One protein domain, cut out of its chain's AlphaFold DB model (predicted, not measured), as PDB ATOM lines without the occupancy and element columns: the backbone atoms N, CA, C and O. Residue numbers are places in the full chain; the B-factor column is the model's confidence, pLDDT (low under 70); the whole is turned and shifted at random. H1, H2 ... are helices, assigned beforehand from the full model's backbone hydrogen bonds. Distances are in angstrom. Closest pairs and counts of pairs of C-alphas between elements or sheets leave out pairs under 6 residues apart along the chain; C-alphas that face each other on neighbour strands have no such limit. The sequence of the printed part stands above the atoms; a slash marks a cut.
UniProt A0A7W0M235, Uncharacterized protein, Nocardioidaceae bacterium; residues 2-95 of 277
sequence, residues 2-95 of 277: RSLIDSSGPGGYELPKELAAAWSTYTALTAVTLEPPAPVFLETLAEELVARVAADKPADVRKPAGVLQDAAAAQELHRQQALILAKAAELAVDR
ATOM      1  N   ARG A   2      13.648  23.754 -30.746       33.91
ATOM      2  CA  ARG A   2      13.688  24.992 -31.566       33.91
ATOM      3  C   ARG A   2      12.441  25.892 -31.431       33.91
ATOM      4  O   ARG A   2      12.542  26.929 -30.808       33.91
ATOM      5  N   SER A   3      11.235  25.421 -31.776       40.09
ATOM      6  CA  SER A   3      10.024  26.269 -31.633       40.09
ATOM      7  C   SER A   3       9.500  26.539 -30.201       40.09
ATOM      8  O   SER A   3       8.500  27.226 -30.073       40.09
ATOM      9  N   LEU A   4      10.104  25.964 -29.152       44.09
ATOM     10  CA  LEU A   4       9.806  26.260 -27.733       44.09
ATOM     11  C   LEU A   4      10.722  27.400 -27.237       44.09
ATOM     12  O   LEU A   4      10.358  28.170 -26.357       44.09
ATOM     13  N   ILE A   5      11.895  27.510 -27.866       48.22
ATOM     14  CA  ILE A   5      12.910  28.550 -27.681       48.22
ATOM     15  C   ILE A   5      12.604  29.751 -28.581       48.22
ATOM     16  O   ILE A   5      12.720  30.890 -28.154       48.22
ATOM     17  N   ASP A   6      12.110  29.517 -29.797       44.34
ATOM     18  CA  ASP A   6      11.674  30.591 -30.698       44.34
ATOM     19  C   ASP A   6      10.394  31.295 -30.188       44.34
ATOM     20  O   ASP A   6      10.082  32.399 -30.623       44.34
ATOM     21  N   SER A   7       9.648  30.670 -29.263       45.16
ATOM     22  CA  SER A   7       8.453  31.238 -28.617       45.16
ATOM     23  C   SER A   7       8.729  31.944 -27.283       45.16
ATOM     24  O   SER A   7       7.811  32.551 -26.731       45.16
ATOM     25  N   SER A   8       9.953  31.866 -26.745       44.88
ATOM     26  CA  SER A   8      10.339  32.660 -25.573       44.88
ATOM     27  C   SER A   8      10.711  34.067 -26.039       44.88
ATOM     28  O   SER A   8      11.736  34.262 -26.691       44.88
ATOM     29  N   GLY A   9       9.852  35.042 -25.755       41.88
ATOM     30  CA  GLY A   9      10.025  36.442 -26.141       41.88
ATOM     31  C   GLY A   9       9.408  37.386 -25.106       41.88
ATOM     32  O   GLY A   9       8.796  36.915 -24.148       41.88
ATOM     33  N   PRO A  10       9.536  38.714 -25.271       34.25
ATOM     34  CA  PRO A  10       9.004  39.679 -24.312       34.25
ATOM     35  C   PRO A  10       7.475  39.557 -24.236       34.25
ATOM     36  O   PRO A  10       6.780  39.840 -25.210       34.25
ATOM     37  N   GLY A  11       6.956  39.094 -23.094       46.06
ATOM     38  CA  GLY A  11       5.531  38.783 -22.892       46.06
ATOM     39  C   GLY A  11       5.142  37.308 -23.103       46.06
ATOM     40  O   GLY A  11       3.968  36.970 -22.965       46.06
ATOM     41  N   GLY A  12       6.111  36.438 -23.405       49.44
ATOM     42  CA  GLY A  12       6.004  34.978 -23.434       49.44
ATOM     43  C   GLY A  12       6.898  34.315 -22.377       49.44
ATOM     44  O   GLY A  12       7.749  34.956 -21.770       49.44
ATOM     45  N   TYR A  13       6.669  33.024 -22.138       53.47
ATOM     46  CA  TYR A  13       7.351  32.212 -21.123       53.47
ATOM     47  C   TYR A  13       8.879  32.124 -21.340       53.47
ATOM     48  O   TYR A  13       9.334  31.897 -22.463       53.47
ATOM     49  N   GLU A  14       9.661  32.268 -20.263       53.69
ATOM     50  CA  GLU A  14      11.118  32.069 -20.247       53.69
ATOM     51  C   GLU A  14      11.466  30.637 -19.817       53.69
ATOM     52  O   GLU A  14      10.980  30.141 -18.804       53.69
ATOM     53  N   LEU A  15      12.327  29.964 -20.585       57.50
ATOM     54  CA  LEU A  15      12.808  28.618 -20.260       57.50
ATOM     55  C   LEU A  15      13.782  28.632 -19.068       57.50
ATOM     56  O   LEU A  15      14.546  29.593 -18.937       57.50
ATOM     57  N   PRO A  16      13.867  27.543 -18.273       67.06
ATOM     58  CA  PRO A  16      14.917  27.388 -17.275       67.06
ATOM     59  C   PRO A  16      16.297  27.578 -17.901       67.06
ATOM     60  O   PRO A  16      16.573  27.088 -19.006       67.06
ATOM     61  N   LYS A  17      17.182  28.273 -17.183       68.38
ATOM     62  CA  LYS A  17      18.522  28.637 -17.671       68.38
ATOM     63  C   LYS A  17      19.333  27.406 -18.058       68.38
ATOM     64  O   LYS A  17      20.070  27.431 -19.039       68.38
ATOM     65  N   GLU A  18      19.162  26.323 -17.320       65.44
ATOM     66  CA  GLU A  18      19.825  25.040 -17.511       65.44
ATOM     67  C   GLU A  18      19.380  24.376 -18.820       65.44
ATOM     68  O   GLU A  18      20.206  23.832 -19.555       65.44
ATOM     69  N   LEU A  19      18.090  24.475 -19.156       64.94
ATOM     70  CA  LEU A  19      17.527  23.934 -20.393       64.94
ATOM     71  C   LEU A  19      17.964  24.763 -21.609       64.94
ATOM     72  O   LEU A  19      18.355  24.204 -22.638       64.94
ATOM     73  N   ALA A  20      17.964  26.093 -21.473       67.31
ATOM     74  CA  ALA A  20      18.487  27.005 -22.487       67.31
ATOM     75  C   ALA A  20      19.990  26.771 -22.742       67.31
ATOM     76  O   ALA A  20      20.421  26.681 -23.895       67.31
ATOM     77  N   ALA A  21      20.783  26.588 -21.681       66.88
ATOM     78  CA  ALA A  21      22.212  26.294 -21.767       66.88
ATOM     79  C   ALA A  21      22.498  24.938 -22.432       66.88
ATOM     80  O   ALA A  21      23.391  24.835 -23.282       66.88
ATOM     81  N   ALA A  22      21.726  23.900 -22.093       65.19
ATOM     82  CA  ALA A  22      21.877  22.575 -22.684       65.19
ATOM     83  C   ALA A  22      21.544  22.579 -24.189       65.19
ATOM     84  O   ALA A  22      22.306  22.036 -24.990       65.19
ATOM     85  N   TRP A  23      20.480  23.280 -24.604       66.75
ATOM     86  CA  TRP A  23      20.170  23.457 -26.027       66.75
ATOM     87  C   TRP A  23      21.220  24.282 -26.776       66.75
ATOM     88  O   TRP A  23      21.590  23.940 -27.902       66.75
ATOM     89  N   SER A  24      21.723  25.356 -26.162       70.12
ATOM     90  CA  SER A  24      22.806  26.153 -26.743       70.12
ATOM     91  C   SER A  24      24.057  25.302 -26.962       70.12
ATOM     92  O   SER A  24      24.715  25.434 -27.990       70.12
ATOM     93  N   THR A  25      24.359  24.398 -26.027       70.75
ATOM     94  CA  THR A  25      25.500  23.480 -26.117       70.75
ATOM     95  C   THR A  25      25.294  22.450 -27.226       70.75
ATOM     96  O   THR A  25      26.186  22.262 -28.047       70.75
ATOM     97  N   TYR A  26      24.109  21.839 -27.319       70.44
ATOM     98  CA  TYR A  26      23.763  20.947 -28.431       70.44
ATOM     99  C   TYR A  26      23.901  21.651 -29.789       70.44
ATOM    100  O   TYR A  26      24.587  21.154 -30.679       70.44
ATOM    101  N   THR A  27      23.318  22.846 -29.923       69.38
ATOM    102  CA  THR A  27      23.367  23.634 -31.164       69.38
ATOM    103  C   THR A  27      24.811  23.951 -31.548       69.38
ATOM    104  O   THR A  27      25.197  23.735 -32.696       69.38
ATOM    105  N   ALA A  28      25.625  24.392 -30.583       73.12
ATOM    106  CA  ALA A  28      27.040  24.677 -30.795       73.12
ATOM    107  C   ALA A  28      27.818  23.435 -31.258       73.12
ATOM    108  O   ALA A  28      28.596  23.538 -32.201       73.12
ATOM    109  N   LEU A  29      27.573  22.263 -30.660       73.31
ATOM    110  CA  LEU A  29      28.216  21.002 -31.048       73.31
ATOM    111  C   LEU A  29      27.800  20.543 -32.452       73.31
ATOM    112  O   LEU A  29      28.648  20.120 -33.230       73.31
ATOM    113  N   THR A  30      26.518  20.671 -32.807       71.81
ATOM    114  CA  THR A  30      26.023  20.309 -34.150       71.81
ATOM    115  C   THR A  30      26.453  21.276 -35.252       71.81
ATOM    116  O   THR A  30      26.416  20.917 -36.425       71.81
ATOM    117  N   ALA A  31      26.856  22.495 -34.888       79.25
ATOM    118  CA  ALA A  31      27.361  23.497 -35.820       79.25
ATOM    119  C   ALA A  31      28.865  23.348 -36.111       79.25
ATOM    120  O   ALA A  31      29.390  24.068 -36.959       79.25
ATOM    121  N   VAL A  32      29.572  22.442 -35.421       83.88
ATOM    122  CA  VAL A  32      30.990  22.179 -35.691       83.88
ATOM    123  C   VAL A  32      31.124  21.433 -37.016       83.88
ATOM    124  O   VAL A  32      30.773  20.260 -37.129       83.88
ATOM    125  N   THR A  33      31.690  22.109 -38.011       83.12
ATOM    126  CA  THR A  33      32.076  21.490 -39.279       83.12
ATOM    127  C   THR A  33      33.473  20.894 -39.148       83.12
ATOM    128  O   THR A  33      34.429  21.606 -38.847       83.12
ATOM    129  N   LEU A  34      33.600  19.591 -39.397       83.81
ATOM    130  CA  LEU A  34      34.893  18.929 -39.549       83.81
ATOM    131  C   LEU A  34      35.229  18.868 -41.039       83.81
ATOM    132  O   LEU A  34      34.522  18.211 -41.802       83.81
ATOM    133  N   GLU A  35      36.295  19.544 -41.459       85.69
ATOM    134  CA  GLU A  35      36.770  19.432 -42.839       85.69
ATOM    135  C   GLU A  35      37.364  18.032 -43.068       85.69
ATOM    136  O   GLU A  35      38.205  17.582 -42.277       85.69
ATOM    137  N   PRO A  36      36.921  17.302 -44.108       82.81
ATOM    138  CA  PRO A  36      37.510  16.016 -44.437       82.81
ATOM    139  C   PRO A  36      38.940  16.214 -44.960       82.81
ATOM    140  O   PRO A  36      39.199  17.175 -45.691       82.81
ATOM    141  N   PRO A  37      39.879  15.310 -44.631       85.38
ATOM    142  CA  PRO A  37      41.215  15.360 -45.202       85.38
ATOM    143  C   PRO A  37      41.150  15.202 -46.725       85.38
ATOM    144  O   PRO A  37      40.301  14.480 -47.254       85.38
ATOM    145  N   ALA A  38      42.054  15.883 -47.432       84.81
ATOM    146  CA  ALA A  38      42.111  15.825 -48.888       84.81
ATOM    147  C   ALA A  38      42.350  14.379 -49.367       84.81
ATOM    148  O   ALA A  38      43.217  13.692 -48.817       84.81
ATOM    149  N   PRO A  39      41.613  13.906 -50.387       83.12
ATOM    150  CA  PRO A  39      41.807  12.563 -50.906       83.12
ATOM    151  C   PRO A  39      43.171  12.451 -51.591       83.12
ATOM    152  O   PRO A  39      43.559  13.307 -52.386       83.12
ATOM    153  N   VAL A  40      43.885  11.367 -51.293       87.12
ATOM    154  CA  VAL A  40      45.136  10.998 -51.958       87.12
ATOM    155  C   VAL A  40      44.882   9.743 -52.781       87.12
ATOM    156  O   VAL A  40      44.458   8.722 -52.240       87.12
ATOM    157  N   PHE A  41      45.151   9.814 -54.084       88.50
ATOM    158  CA  PHE A  41      44.942   8.707 -55.017       88.50
ATOM    159  C   PHE A  41      46.265   8.022 -55.349       88.50
ATOM    160  O   PHE A  41      47.264   8.677 -55.663       88.50
ATOM    161  N   LEU A  42      46.263   6.691 -55.289       87.62
ATOM    162  CA  LEU A  42      47.435   5.873 -55.593       87.62
ATOM    163  C   LEU A  42      47.890   6.090 -57.039       87.62
ATOM    164  O   LEU A  42      49.086   6.148 -57.305       87.62
ATOM    165  N   GLU A  43      46.934   6.246 -57.948       90.50
ATOM    166  CA  GLU A  43      47.140   6.460 -59.374       90.50
ATOM    167  C   GLU A  43      47.921   7.752 -59.620       90.50
ATOM    168  O   GLU A  43      48.928   7.727 -60.319       90.50
ATOM    169  N   THR A  44      47.549   8.851 -58.957       89.75
ATOM    170  CA  THR A  44      48.253  10.138 -59.069       89.75
ATOM    171  C   THR A  44      49.689  10.047 -58.546       89.75
ATOM    172  O   THR A  44      50.617  10.558 -59.167       89.75
ATOM    173  N   LEU A  45      49.905   9.347 -57.429       89.94
ATOM    174  CA  LEU A  45      51.248   9.139 -56.880       89.94
ATOM    175  C   LEU A  45      52.104   8.206 -57.754       89.94
ATOM    176  O   LEU A  45      53.316   8.398 -57.874       89.94
ATOM    177  N   ALA A  46      51.486   7.194 -58.366       89.94
ATOM    178  CA  ALA A  46      52.141   6.293 -59.305       89.94
ATOM    179  C   ALA A  46      52.517   7.023 -60.604       89.94
ATOM    180  O   ALA A  46      53.637   6.863 -61.086       89.94
ATOM    181  N   GLU A  47      51.631   7.871 -61.127       92.00
ATOM    182  CA  GLU A  47      51.890   8.743 -62.275       92.00
ATOM    183  C   GLU A  47      53.048   9.710 -61.999       92.00
ATOM    184  O   GLU A  47      53.949   9.838 -62.830       92.00
ATOM    185  N   GLU A  48      53.102  10.329 -60.816       87.88
ATOM    186  CA  GLU A  48      54.235  11.169 -60.409       87.88
ATOM    187  C   GLU A  48      55.553  10.386 -60.346       87.88
ATOM    188  O   GLU A  48      56.605  10.890 -60.759       87.88
ATOM    189  N   LEU A  49      55.519   9.149 -59.841       90.69
ATOM    190  CA  LEU A  49      56.697   8.287 -59.789       90.69
ATOM    191  C   LEU A  49      57.181   7.935 -61.204       90.69
ATOM    192  O   LEU A  49      58.374   8.061 -61.486       90.69
ATOM    193  N   VAL A  50      56.263   7.568 -62.103       91.69
ATOM    194  CA  VAL A  50      56.552   7.290 -63.519       91.69
ATOM    195  C   VAL A  50      57.126   8.527 -64.212       91.69
ATOM    196  O   VAL A  50      58.160   8.432 -64.872       91.69
ATOM    197  N   ALA A  51      56.528   9.704 -64.013       89.50
ATOM    198  CA  ALA A  51      56.995  10.962 -64.596       89.50
ATOM    199  C   ALA A  51      58.402  11.353 -64.114       89.50
ATOM    200  O   ALA A  51      59.203  11.885 -64.883       89.50
ATOM    201  N   ARG A  52      58.745  11.068 -62.850       89.56
ATOM    202  CA  ARG A  52      60.100  11.294 -62.323       89.56
ATOM    203  C   ARG A  52      61.129  10.382 -62.975       89.56
ATOM    204  O   ARG A  52      62.195  10.868 -63.344       89.56
ATOM    205  N   VAL A  53      60.806   9.101 -63.126       89.94
ATOM    206  CA  VAL A  53      61.688   8.133 -63.793       89.94
ATOM    207  C   VAL A  53      61.880   8.499 -65.261       89.94
ATOM    208  O   VAL A  53      63.008   8.499 -65.737       89.94
ATOM    209  N   ALA A  54      60.812   8.906 -65.953       91.69
ATOM    210  CA  ALA A  54      60.880   9.396 -67.331       91.69
ATOM    211  C   ALA A  54      61.754  10.658 -67.496       91.69
ATOM    212  O   ALA A  54      62.193  10.961 -68.601       91.69
ATOM    213  N   ALA A  55      62.022  11.383 -66.407       92.69
ATOM    214  CA  ALA A  55      62.900  12.548 -66.359       92.69
ATOM    215  C   ALA A  55      64.312  12.231 -65.812       92.69
ATOM    216  O   ALA A  55      64.965  13.135 -65.285       92.69
ATOM    217  N   ASP A  56      64.755  10.967 -65.870       91.62
ATOM    218  CA  ASP A  56      66.046  10.466 -65.354       91.62
ATOM    219  C   ASP A  56      66.293  10.750 -63.857       91.62
ATOM    220  O   ASP A  56      67.428  10.800 -63.374       91.62
ATOM    221  N   LYS A  57      65.222  10.919 -63.069       89.56
ATOM    222  CA  LYS A  57      65.315  11.048 -61.607       89.56
ATOM    223  C   LYS A  57      65.128   9.681 -60.937       89.56
ATOM    224  O   LYS A  57      64.337   8.869 -61.411       89.56
ATOM    225  N   PRO A  58      65.784   9.428 -59.788       85.00
ATOM    226  CA  PRO A  58      65.634   8.167 -59.068       85.00
ATOM    227  C   PRO A  58      64.189   7.939 -58.594       85.00
ATOM    228  O   PRO A  58      63.531   8.859 -58.088       85.00
ATOM    229  N   ALA A  59      63.727   6.692 -58.734       81.75
ATOM    230  CA  ALA A  59      62.437   6.221 -58.244       81.75
ATOM    231  C   ALA A  59      62.503   5.991 -56.726       81.75
ATOM    232  O   ALA A  59      62.965   4.948 -56.265       81.75
ATOM    233  N   ASP A  60      62.052   6.964 -55.939       84.62
ATOM    234  CA  ASP A  60      61.903   6.801 -54.493       84.62
ATOM    235  C   ASP A  60      60.446   6.503 -54.137       84.62
ATOM    236  O   ASP A  60      59.604   7.398 -54.076       84.62
ATOM    237  N   VAL A  61      60.163   5.228 -53.885       86.56
ATOM    238  CA  VAL A  61      58.840   4.734 -53.475       86.56
ATOM    239  C   VAL A  61      58.496   5.054 -52.018       86.56
ATOM    240  O   VAL A  61      57.324   5.007 -51.647       86.56
ATOM    241  N   ARG A  62      59.481   5.406 -51.178       88.38
ATOM    242  CA  ARG A  62      59.243   5.675 -49.751       88.38
ATOM    243  C   ARG A  62      58.454   6.959 -49.554       88.38
ATOM    244  O   ARG A  62      57.609   7.020 -48.668       88.38
ATOM    245  N   LYS A  63      58.698   7.967 -50.394       84.69
ATOM    246  CA  LYS A  63      57.985   9.243 -50.327       84.69
ATOM    247  C   LYS A  63      56.478   9.086 -50.632       84.69
ATOM    248  O   LYS A  63      55.693   9.479 -49.776       84.69
ATOM    249  N   PRO A  64      56.043   8.467 -51.750       85.75
ATOM    250  CA  PRO A  64      54.635   8.128 -51.978       85.75
ATOM    251  C   PRO A  64      54.012   7.268 -50.873       85.75
ATOM    252  O   PRO A  64      52.887   7.527 -50.457       85.75
ATOM    253  N   ALA A  65      54.749   6.273 -50.363       85.88
ATOM    254  CA  ALA A  65      54.269   5.420 -49.277       85.88
ATOM    255  C   ALA A  65      54.014   6.212 -47.980       85.88
ATOM    256  O   ALA A  65      52.998   5.993 -47.327       85.88
ATOM    257  N   GLY A  66      54.890   7.166 -47.643       88.00
ATOM    258  CA  GLY A  66      54.689   8.087 -46.521       88.00
ATOM    259  C   GLY A  66      53.456   8.975 -46.703       88.00
ATOM    260  O   GLY A  66      52.653   9.082 -45.787       88.00
ATOM    261  N   VAL A  67      53.237   9.519 -47.908       88.31
ATOM    262  CA  VAL A  67      52.039  10.329 -48.216       88.31
ATOM    263  C   VAL A  67      50.751   9.513 -48.044       88.31
ATOM    264  O   VAL A  67      49.783  10.017 -47.482       88.31
ATOM    265  N   LEU A  68      50.734   8.247 -48.478       87.88
ATOM    266  CA  LEU A  68      49.590   7.350 -48.266       87.88
ATOM    267  C   LEU A  68      49.366   7.036 -46.781       87.88
ATOM    268  O   LEU A  68      48.224   7.003 -46.327       87.88
ATOM    269  N   GLN A  69      50.440   6.815 -46.020       90.00
ATOM    270  CA  GLN A  69      50.358   6.552 -44.584       90.00
ATOM    271  C   GLN A  69      49.838   7.771 -43.809       90.00
ATOM    272  O   GLN A  69      48.954   7.621 -42.965       90.00
ATOM    273  N   ASP A  70      50.337   8.966 -44.121       89.69
ATOM    274  CA  ASP A  70      49.891  10.220 -43.510       89.69
ATOM    275  C   ASP A  70      48.425  10.509 -43.857       89.69
ATOM    276  O   ASP A  70      47.648  10.898 -42.984       89.69
ATOM    277  N   ALA A  71      48.010  10.245 -45.102       86.19
ATOM    278  CA  ALA A  71      46.615  10.364 -45.520       86.19
ATOM    279  C   ALA A  71      45.701   9.386 -44.762       86.19
ATOM    280  O   ALA A  71      44.644   9.786 -44.272       86.19
ATOM    281  N   ALA A  72      46.123   8.128 -44.597       86.88
ATOM    282  CA  ALA A  72      45.380   7.133 -43.824       86.88
ATOM    283  C   ALA A  72      45.270   7.525 -42.340       86.88
ATOM    284  O   ALA A  72      44.196   7.412 -41.746       86.88
ATOM    285  N   ALA A  73      46.352   8.036 -41.745       89.69
ATOM    286  CA  ALA A  73      46.351   8.531 -40.372       89.69
ATOM    287  C   ALA A  73      45.437   9.757 -40.200       89.69
ATOM    288  O   ALA A  73      44.680   9.826 -39.232       89.69
ATOM    289  N   ALA A  74      45.455  10.697 -41.150       87.44
ATOM    290  CA  ALA A  74      44.570  11.859 -41.150       87.44
ATOM    291  C   ALA A  74      43.092  11.457 -41.292       87.44
ATOM    292  O   ALA A  74      42.230  12.019 -40.614       87.44
ATOM    293  N   GLN A  75      42.792  10.456 -42.124       87.81
ATOM    294  CA  GLN A  75      41.441   9.922 -42.294       87.81
ATOM    295  C   GLN A  75      40.932   9.228 -41.025       87.81
ATOM    296  O   GLN A  75      39.788   9.444 -40.619       87.81
ATOM    297  N   GLU A  76      41.785   8.450 -40.357       90.19
ATOM    298  CA  GLU A  76      41.449   7.820 -39.080       90.19
ATOM    299  C   GLU A  76      41.254   8.857 -37.962       90.19
ATOM    300  O   GLU A  76      40.286   8.768 -37.207       90.19
ATOM    301  N   LEU A  77      42.101   9.888 -37.893       89.00
ATOM    302  CA  LEU A  77      41.935  10.994 -36.947       89.00
ATOM    303  C   LEU A  77      40.615  11.742 -37.183       89.00
ATOM    304  O   LEU A  77      39.875  11.986 -36.232       89.00
ATOM    305  N   HIS A  78      40.285  12.056 -38.440       90.19
ATOM    306  CA  HIS A  78      39.015  12.688 -38.799       90.19
ATOM    307  C   HIS A  78      37.814  11.826 -38.374       90.19
ATOM    308  O   HIS A  78      36.857  12.331 -37.784       90.19
ATOM    309  N   ARG A  79      37.879  10.503 -38.585       89.56
ATOM    310  CA  ARG A  79      36.847   9.557 -38.130       89.56
ATOM    311  C   ARG A  79      36.684   9.579 -36.606       89.56
ATOM    312  O   ARG A  79      35.559   9.594 -36.109       89.56
ATOM    313  N   GLN A  80      37.786   9.590 -35.858       91.12
ATOM    314  CA  GLN A  80      37.766   9.668 -34.394       91.12
ATOM    315  C   GLN A  80      37.189  10.998 -33.897       91.12
ATOM    316  O   GLN A  80      36.367  11.001 -32.982       91.12
ATOM    317  N   GLN A  81      37.554  12.118 -34.525       86.38
ATOM    318  CA  GLN A  81      36.990  13.436 -34.224       86.38
ATOM    319  C   GLN A  81      35.477  13.468 -34.462       86.38
ATOM    320  O   GLN A  81      34.736  13.934 -33.598       86.38
ATOM    321  N   ALA A  82      35.007  12.910 -35.582       83.38
ATOM    322  CA  ALA A  82      33.582  12.808 -35.882       83.38
ATOM    323  C   ALA A  82      32.831  11.959 -34.841       83.38
ATOM    324  O   ALA A  82      31.752  12.345 -34.394       83.38
ATOM    325  N   LEU A  83      33.417  10.840 -34.396       86.06
ATOM    326  CA  LEU A  83      32.840  10.003 -33.340       86.06
ATOM    327  C   LEU A  83      32.762  10.724 -31.991       86.06
ATOM    328  O   LEU A  83      31.743  10.631 -31.308       86.06
ATOM    329  N   ILE A  84      33.812  11.450 -31.605       87.19
ATOM    330  CA  ILE A  84      33.823  12.237 -30.366       87.19
ATOM    331  C   ILE A  84      32.762  13.338 -30.431       87.19
ATOM    332  O   ILE A  84      32.024  13.516 -29.465       87.19
ATOM    333  N   LEU A  85      32.647  14.039 -31.564       79.81
ATOM    334  CA  LEU A  85      31.637  15.078 -31.763       79.81
ATOM    335  C   LEU A  85      30.217  14.504 -31.653       79.81
ATOM    336  O   LEU A  85      29.389  15.048 -30.923       79.81
ATOM    337  N   ALA A  86      29.957  13.376 -32.321       73.81
ATOM    338  CA  ALA A  86      28.678  12.681 -32.241       73.81
ATOM    339  C   ALA A  86      28.358  12.274 -30.796       73.81
ATOM    340  O   ALA A  86      27.267  12.553 -30.300       73.81
ATOM    341  N   LYS A  87      29.333  11.700 -30.078       80.69
ATOM    342  CA  LYS A  87      29.124  11.270 -28.693       80.69
ATOM    343  C   LYS A  87      28.927  12.438 -27.728       80.69
ATOM    344  O   LYS A  87      28.116  12.347 -26.809       80.69
ATOM    345  N   ALA A  88      29.640  13.540 -27.935       74.75
ATOM    346  CA  ALA A  88      29.455  14.765 -27.167       74.75
ATOM    347  C   ALA A  88      28.058  15.362 -27.395       74.75
ATOM    348  O   ALA A  88      27.424  15.803 -26.436       74.75
ATOM    349  N   ALA A  89      27.557  15.334 -28.634       69.88
ATOM    350  CA  ALA A  89      26.203  15.776 -28.952       69.88
ATOM    351  C   ALA A  89      25.139  14.888 -28.285       69.88
ATOM    352  O   ALA A  89      24.209  15.429 -27.692       69.88
ATOM    353  N   GLU A  90      25.297  13.559 -28.305       72.25
ATOM    354  CA  GLU A  90      24.424  12.628 -27.566       72.25
ATOM    355  C   GLU A  90      24.384  12.954 -26.067       72.25
ATOM    356  O   GLU A  90      23.314  13.168 -25.512       72.25
ATOM    357  N   LEU A  91      25.547  13.088 -25.420       77.00
ATOM    358  CA  LEU A  91      25.623  13.405 -23.989       77.00
ATOM    359  C   LEU A  91      25.006  14.771 -23.652       77.00
ATOM    360  O   LEU A  91      24.417  14.945 -22.582       77.00
ATOM    361  N   ALA A  92      25.140  15.752 -24.548       65.56
ATOM    362  CA  ALA A  92      24.493  17.049 -24.395       65.56
ATOM    363  C   ALA A  92      22.962  16.930 -24.483       65.56
ATOM    364  O   ALA A  92      22.268  17.574 -23.697       65.56
ATOM    365  N   VAL A  93      22.442  16.086 -25.385       64.50
ATOM    366  CA  VAL A  93      21.007  15.768 -25.470       64.50
ATOM    367  C   VAL A  93      20.540  15.057 -24.206       64.50
ATOM    368  O   VAL A  93      19.574  15.514 -23.609       64.50
ATOM    369  N   ASP A  94      21.239  14.020 -23.746       68.62
ATOM    370  CA  ASP A  94      20.873  13.274 -22.534       68.62
ATOM    371  C   ASP A  94      20.811  14.190 -21.307       68.62
ATOM    372  O   ASP A  94      19.879  14.124 -20.505       68.62
ATOM    373  N   ARG A  95      21.769  15.113 -21.180       68.44
ATOM    374  CA  ARG A  95      21.769  16.110 -20.106       68.44
ATOM    375  C   ARG A  95      20.627  17.112 -20.253       68.44
ATOM    376  O   ARG A  95      20.013  17.471 -19.252       68.44
TER     377      ARG A  95
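Overview. This is residues 2 to 95 of the 277 residues of an uncharacterized protein of Nocardioidaceae bacterium (UniProt A0A7W0M235). One long straight helix, H4, makes most of the length of a thin rod, and the earlier part of the chain runs the opposite way along it: H2 packs on the last part of H4, a stretched link of residues 31 to 41 leads to H3, and the chain folds back after H3 into H4. The very short H1 and the loop after it, residues 6 to 16, lie at the H2 end of the rod. The printed part has 94 residues with four named helices, in the order H1, H2, H3, H4, and no named strand; the class is all helix. The whole is extended, with a radius of gyration of the C-alphas of 24.0 A, and its C-alphas span 79 by 22 by 14 A.

Along the chain. H4 is the longest helix, residues 62 to 95, and measures 48.9 A from C-alpha 62 at (59.243, 5.675, -49.751) to C-alpha 95 at (21.769, 16.110, -20.106). H2, residues 17 to 30, measures 19.9 A, and H3, residues 42 to 54, measures 18.2 A. H1 is residues 2 to 5, 5.3 A long, and begins with C-alpha 2 at (13.688, 24.992, -31.566).

Arrangement. H4 touches H2 with residues 85 to 95 alone; the closest C-alphas are those of Tyr 26 and Ala 92, 5.7 A apart. H2 and H4 run opposite ways at a shallow tilt of 22 degrees. H3 and H4 only just touch, with 3 pairs of C-alphas within 8 A, between residues 42 to 46 of H3 and 64 to 68 of H4. Their closest C-alphas are those of Leu 45 and Pro 64, 6.0 A apart. H3 and H4 form a helical hairpin, running opposite ways at a shallow tilt of 21 degrees. H1 is close to H2 but not clearly touching it, the closest C-alphas being those of Ile 5 and Ala 20 at 7.8 A. H1 is apart from H3 and from H4, and H2 is apart from H3. In H2, H3 and H4 every pair of O i and N i+4 is within hydrogen-bond range, while H1, with 4 residues, is too short for such a pair.

Size, cuts and confidence. The two C-alphas farthest apart are those of Gly 11 and Asp 56, at 79.2 A, and the first and last printed C-alphas, Arg 2 and Arg 95, are 16.6 A apart. The printed part has no cut. The links from H1 to H2 and from H2 to H3 are long, with 11 residues each, and the link from H3 to H4 is short, with 7. The mean pLDDT of the printed part is 76.5; it is under 70 in residues 2 to 23, 27, 89 and 92 to 95 of the model, and H1 has a mean of 42.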